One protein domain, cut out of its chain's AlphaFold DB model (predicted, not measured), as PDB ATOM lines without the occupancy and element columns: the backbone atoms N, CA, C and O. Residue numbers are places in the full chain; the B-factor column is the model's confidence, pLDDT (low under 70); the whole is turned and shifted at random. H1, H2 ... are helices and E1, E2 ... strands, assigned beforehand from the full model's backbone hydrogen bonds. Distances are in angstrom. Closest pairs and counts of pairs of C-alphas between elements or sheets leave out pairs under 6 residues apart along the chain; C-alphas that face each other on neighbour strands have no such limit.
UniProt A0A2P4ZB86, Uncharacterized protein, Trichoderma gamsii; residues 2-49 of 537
ATOM      1  N   PRO A   2      25.198  31.490   1.366       60.00
ATOM      2  CA  PRO A   2      24.527  31.929   0.145       60.00
ATOM      3  C   PRO A   2      25.304  31.445  -1.088       60.00
ATOM      4  O   PRO A   2      26.528  31.343  -1.039       60.00
ATOM      5  N   THR A   3      24.601  31.126  -2.170       74.31
ATOM      6  CA  THR A   3      25.216  30.822  -3.468       74.31
ATOM      7  C   THR A   3      25.686  32.104  -4.153       74.31
ATOM      8  O   THR A   3      25.241  33.201  -3.802       74.31
ATOM      9  N   ASP A   4      26.537  31.975  -5.166       78.38
ATOM     10  CA  ASP A   4      26.813  33.068  -6.094       78.38
ATOM     11  C   ASP A   4      25.580  33.416  -6.955       78.38
ATOM     12  O   ASP A   4      24.514  32.795  -6.860       78.38
ATOM     13  N   ALA A   5      25.721  34.433  -7.811       76.81
ATOM     14  CA  ALA A   5      24.659  34.889  -8.708       76.81
ATOM     15  C   ALA A   5      24.215  33.829  -9.741       76.81
ATOM     16  O   ALA A   5      23.154  33.983 -10.345       76.81
ATOM     17  N   SER A   6      24.994  32.760  -9.924       81.25
ATOM     18  CA  SER A   6      24.686  31.621 -10.796       81.25
ATOM     19  C   SER A   6      24.022  30.463 -10.038       81.25
ATOM     20  O   SER A   6      23.692  29.446 -10.646       81.25
ATOM     21  N   GLY A   7      23.819  30.591  -8.722       77.94
ATOM     22  CA  GLY A   7      23.273  29.528  -7.879       77.94
ATOM     23  C   GLY A   7      24.305  28.474  -7.459       77.94
ATOM     24  O   GLY A   7      23.916  27.416  -6.970       77.94
ATOM     25  N   ILE A   8      25.604  28.744  -7.627       76.44
ATOM     26  CA  ILE A   8      26.688  27.816  -7.290       76.44
ATOM     27  C   ILE A   8      27.252  28.152  -5.908       76.44
ATOM     28  O   ILE A   8      27.456  29.312  -5.552       76.44
ATOM     29  N   LEU A   9      27.523  27.117  -5.112       70.38
ATOM     30  CA  LEU A   9      28.312  27.212  -3.889       70.38
ATOM     31  C   LEU A   9      29.549  26.329  -4.054       70.38
ATOM     32  O   LEU A   9      29.428  25.108  -4.116       70.38
ATOM     33  N   THR A  10      30.725  26.950  -4.112       75.38
ATOM     34  CA  THR A  10      32.005  26.233  -4.151       75.38
ATOM     35  C   THR A  10      32.587  26.189  -2.747       75.38
ATOM     36  O   THR A  10      32.801  27.231  -2.132       75.38
ATOM     37  N   VAL A  11      32.835  24.981  -2.241       68.50
ATOM     38  CA  VAL A  11      33.513  24.745  -0.962       68.50
ATOM     39  C   VAL A  11      34.866  24.128  -1.278       68.50
ATOM     40  O   VAL A  11      34.926  23.082  -1.919       68.50
ATOM     41  N   VAL A  12      35.937  24.796  -0.859       68.75
ATOM     42  CA  VAL A  12      37.305  24.288  -0.977       68.75
ATOM     43  C   VAL A  12      37.796  23.997   0.433       68.75
ATOM     44  O   VAL A  12      37.830  24.895   1.272       68.75
ATOM     45  N   GLU A  13      38.138  22.741   0.688       65.00
ATOM     46  CA  GLU A  13      38.762  22.291   1.927       65.00
ATOM     47  C   GLU A  13      40.199  21.887   1.602       65.00
ATOM     48  O   GLU A  13      40.425  21.072   0.709       65.00
ATOM     49  N   ALA A  14      41.165  22.485   2.297       64.31
ATOM     50  CA  ALA A  14      42.545  22.027   2.256       64.31
ATOM     51  C   ALA A  14      42.721  20.957   3.338       64.31
ATOM     52  O   ALA A  14      42.460  21.225   4.511       64.31
ATOM     53  N   THR A  15      43.151  19.761   2.945       60.06
ATOM     54  CA  THR A  15      43.436  18.652   3.860       60.06
ATOM     55  C   THR A  15      44.891  18.229   3.692       60.06
ATOM     56  O   THR A  15      45.410  18.189   2.579       60.06
ATOM     57  N   GLU A  16      45.571  17.938   4.801       57.50
ATOM     58  CA  GLU A  16      46.960  17.445   4.785       57.50
ATOM     59  C   GLU A  16      47.033  15.923   4.570       57.50
ATOM     60  O   GLU A  16      48.099  15.363   4.322       57.50
ATOM     61  N   ASP A  17      45.888  15.240   4.649       58.53
ATOM     62  CA  ASP A  17      45.733  13.809   4.419       58.53
ATOM     63  C   ASP A  17      44.446  13.510   3.614       58.53
ATOM     64  O   ASP A  17      43.772  14.411   3.108       58.53
ATOM     65  N   MET A  18      44.102  12.227   3.460       61.53
ATOM     66  CA  MET A  18      42.897  11.805   2.732       61.53
ATOM     67  C   MET A  18      41.591  11.925   3.544       61.53
ATOM     68  O   MET A  18      40.550  11.431   3.099       61.53
ATOM     69  N   ASN A  19      41.611  12.543   4.727       61.66
ATOM     70  CA  ASN A  19      40.430  12.725   5.564       61.66
ATOM     71  C   ASN A  19      39.817  14.111   5.315       61.66
ATOM     72  O   ASN A  19      40.163  15.084   5.976       61.66
ATOM     73  N   ALA A  20      38.871  14.193   4.377       70.19
ATOM     74  CA  ALA A  20      38.071  15.403   4.170       70.19
ATOM     75  C   ALA A  20      36.776  15.389   4.984       70.19
ATOM     76  O   ALA A  20      36.193  14.332   5.261       70.19
ATOM     77  N   THR A  21      36.289  16.581   5.313       76.69
ATOM     78  CA  THR A  21      35.021  16.773   6.004       76.69
ATOM     79  C   THR A  21      33.863  16.294   5.129       76.69
ATOM     80  O   THR A  21      33.710  16.667   3.965       76.69
ATOM     81  N   ILE A  22      32.991  15.464   5.703       77.25
ATOM     82  CA  ILE A  22      31.755  15.040   5.043       77.25
ATOM     83  C   ILE A  22      30.802  16.235   5.003       77.25
ATOM     84  O   ILE A  22      30.392  16.754   6.044       77.25
ATOM     85  N   LEU A  23      30.407  16.651   3.802       80.19
ATOM     86  CA  LEU A  23      29.529  17.800   3.625       80.19
ATOM     87  C   LEU A  23      28.075  17.333   3.590       80.19
ATOM     88  O   LEU A  23      27.709  16.438   2.834       80.19
ATOM     89  N   SER A  24      27.225  17.959   4.397       79.44
ATOM     90  CA  SER A  24      25.777  17.738   4.372       79.44
ATOM     91  C   SER A  24      25.082  18.988   3.849       79.44
ATOM     92  O   SER A  24      25.226  20.067   4.420       79.44
ATOM     93  N   VAL A  25      24.323  18.844   2.765       79.19
ATOM     94  CA  VAL A  25      23.598  19.938   2.117       79.19
ATOM     95  C   VAL A  25      22.101  19.747   2.329       79.19
ATOM     96  O   VAL A  25      21.539  18.719   1.949       79.19
ATOM     97  N   SER A  26      21.447  20.751   2.907       79.06
ATOM     98  CA  SER A  26      19.990  20.828   3.026       79.06
ATOM     99  C   SER A  26      19.499  22.212   2.603       79.06
ATOM    100  O   SER A  26      20.153  23.229   2.842       79.06
ATOM    101  N   LEU A  27      18.346  22.254   1.934       78.94
ATOM    102  CA  LEU A  27      17.682  23.508   1.580       78.94
ATOM    103  C   LEU A  27      16.684  23.891   2.682       78.94
ATOM    104  O   LEU A  27      16.001  23.006   3.205       78.94
ATOM    105  N   PRO A  28      16.548  25.186   3.027       73.75
ATOM    106  CA  PRO A  28      15.568  25.631   4.014       73.75
ATOM    107  C   PRO A  28      14.150  25.150   3.663       73.75
ATOM    108  O   PRO A  28      13.655  25.411   2.570       73.75
ATOM    109  N   GLY A  29      13.500  24.437   4.589       75.25
ATOM    110  CA  GLY A  29      12.152  23.883   4.403       75.25
ATOM    111  C   GLY A  29      12.089  22.500   3.737       75.25
ATOM    112  O   GLY A  29      10.998  21.949   3.620       75.25
ATOM    113  N   ASN A  30      13.225  21.917   3.343       76.00
ATOM    114  CA  ASN A  30      13.308  20.554   2.819       76.00
ATOM    115  C   ASN A  30      13.784  19.580   3.916       76.00
ATOM    116  O   ASN A  30      14.704  19.892   4.668       76.00
ATOM    117  N   THR A  31      13.171  18.400   4.009       68.81
ATOM    118  CA  THR A  31      13.561  17.335   4.954       68.81
ATOM    119  C   THR A  31      14.653  16.410   4.409       68.81
ATOM    120  O   THR A  31      15.195  15.602   5.160       68.81
ATOM    121  N   LEU A  32      14.991  16.516   3.119       64.38
ATOM    122  CA  LEU A  32      16.049  15.735   2.475       64.38
ATOM    123  C   LEU A  32      17.417  16.417   2.626       64.38
ATOM    124  O   LEU A  32      17.623  17.533   2.147       64.38
ATOM    125  N   THR A  33      18.364  15.703   3.238       77.62
ATOM    126  CA  THR A  33      19.783  16.078   3.316       77.62
ATOM    127  C   THR A  33      20.575  15.251   2.310       77.62
ATOM    128  O   THR A  33      20.519  14.023   2.340       77.62
ATOM    129  N   THR A  34      21.331  15.908   1.433       82.38
ATOM    130  CA  THR A  34      22.295  15.235   0.550       82.38
ATOM    131  C   THR A  34      23.655  15.216   1.229       82.38
ATOM    132  O   THR A  34      24.160  16.266   1.620       82.38
ATOM    133  N   VAL A  35      24.246  14.031   1.366       81.06
ATOM    134  CA  VAL A  35      25.587  13.861   1.931       81.06
ATOM    135  C   VAL A  35      26.585  13.714   0.789       81.06
ATOM    136  O   VAL A  35      26.422  12.865  -0.084       81.06
ATOM    137  N   ILE A  36      27.606  14.558   0.795       80.75
ATOM    138  CA  ILE A  36      28.690  14.580  -0.178       80.75
ATOM    139  C   ILE A  36      29.954  14.141   0.553       80.75
ATOM    140  O   ILE A  36      30.320  14.719   1.575       80.75
ATOM    141  N   TYR A  37      30.616  13.121   0.012       79.94
ATOM    142  CA  TYR A  37      31.906  12.620   0.480       79.94
ATOM    143  C   TYR A  37      32.984  13.066  -0.510       79.94
ATOM    144  O   TYR A  37      33.167  12.390  -1.527       79.94
ATOM    145  N   PRO A  38      33.692  14.182  -0.256       78.00
ATOM    146  CA  PRO A  38      34.624  14.744  -1.235       78.00
ATOM    147  C   PRO A  38      35.727  13.758  -1.648       78.00
ATOM    148  O   PRO A  38      36.151  13.747  -2.800       78.00
ATOM    149  N   MET A  39      36.125  12.863  -0.733       75.19
ATOM    150  CA  MET A  39      37.210  11.899  -0.943       75.19
ATOM    151  C   MET A  39      36.780  10.545  -1.514       75.19
ATOM    152  O   MET A  39      37.653   9.727  -1.803       75.19
ATOM    153  N   ALA A  40      35.482  10.287  -1.729       77.06
ATOM    154  CA  ALA A  40      35.009   8.981  -2.209       77.06
ATOM    155  C   ALA A  40      35.707   8.555  -3.515       77.06
ATOM    156  O   ALA A  40      36.295   7.480  -3.586       77.06
ATOM    157  N   GLY A  41      35.772   9.452  -4.504       77.00
ATOM    158  CA  GLY A  41      36.471   9.178  -5.763       77.00
ATOM    159  C   GLY A  41      37.996   9.049  -5.622       77.00
ATOM    160  O   GLY A  41      38.625   8.356  -6.420       77.00
ATOM    161  N   GLY A  42      38.602   9.692  -4.618       76.19
ATOM    162  CA  GLY A  42      40.026   9.545  -4.301       76.19
ATOM    163  C   GLY A  42      40.343   8.155  -3.745       76.19
ATOM    164  O   GLY A  42      41.265   7.495  -4.224       76.19
ATOM    165  N   PHE A  43      39.522   7.670  -2.810       74.44
ATOM    166  CA  PHE A  43      39.621   6.310  -2.274       74.44
ATOM    167  C   PHE A  43      39.332   5.240  -3.333       74.44
ATOM    168  O   PHE A  43      40.054   4.244  -3.400       74.44
ATOM    169  N   ASP A  44      38.354   5.458  -4.215       77.00
ATOM    170  CA  ASP A  44      38.076   4.550  -5.332       77.00
ATOM    171  C   ASP A  44      39.282   4.451  -6.283       77.00
ATOM    172  O   ASP A  44      39.696   3.355  -6.661       77.00
ATOM    173  N   LYS A  45      39.925   5.583  -6.607       74.88
ATOM    174  CA  LYS A  45      41.151   5.601  -7.422       74.88
ATOM    175  C   LYS A  45      42.325   4.910  -6.731       74.88
ATOM    176  O   LYS A  45      43.023   4.139  -7.381       74.88
ATOM    177  N   ALA A  46      42.535   5.154  -5.438       74.12
ATOM    178  CA  ALA A  46      43.604   4.515  -4.671       74.12
ATOM    179  C   ALA A  46      43.391   2.996  -4.549       74.12
ATOM    180  O   ALA A  46      44.327   2.222  -4.740       74.12
ATOM    181  N   SER A  47      42.154   2.554  -4.303       69.44
ATOM    182  CA  SER A  47      41.810   1.127  -4.217       69.44
ATOM    183  C   SER A  47      41.939   0.392  -5.558       69.44
ATOM    184  O   SER A  47      42.235  -0.804  -5.580       69.44
ATOM    185  N   ALA A  48      41.804   1.107  -6.679       77.00
ATOM    186  CA  ALA A  48      42.059   0.580  -8.017       77.00
ATOM    187  C   ALA A  48      43.560   0.376  -8.331       77.00
ATOM    188  O   ALA A  48      43.886  -0.287  -9.316       77.00
ATOM    189  N   LEU A  49      44.490   0.873  -7.499       80.06
ATOM    190  CA  LEU A  49      45.939   0.646  -7.634       80.06
ATOM    191  C   LEU A  49      46.382  -0.707  -7.041       80.06
ATOM    192  O   LEU A  49      47.389  -0.804  -6.346       80.06
TER     193      LEU A  49
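This is residues 2 to 49 of the 537 residues of an uncharacterized protein of Trichoderma gamsii (UniProt A0A2P4ZB86). There is little regular structure here: a small two-strand hairpin, E1 and E2, leads into one short helix, H1, at the far end of the long axis, while the long unnamed stretch of residues 2 to 22 runs along that axis and folds back into E1. The printed part has 48 residues, 16 of them in named elements, in the order E1, E2, H1; the class is mixed and the sheet antiparallel. The whole is loose, with a radius of gyration of the C-alphas of 13.8 A, and elongated, spanning 41 by 23 by 17 A.

Look first at E1, residues 23 to 26, and E2, residues 33 to 36, an antiparallel hairpin at 155 degrees. C-alphas 24 and 35 face each other at 4.6 A; N 25 and O 34 are within hydrogen-bond range at 2.8 A. A tight link of 3 residues leads from E2 to H1, residues 40 to 47, where every O i to N i+4 pair is within range. E1 and H1 are apart.

Find C-alpha 23 at (29.529, 17.800, 3.625); E1 runs 10.0 A, E2 9.7 A. H1 runs 10.6 A to C-alpha 47 at (41.810, 1.127, -4.217).

The farthest C-alphas, Gly 29 and Leu 49, are 42.7 A apart. The printed part has no cut; pLDDT is under 70 at residues 2, 11 to 19, 31 to 32 and 47.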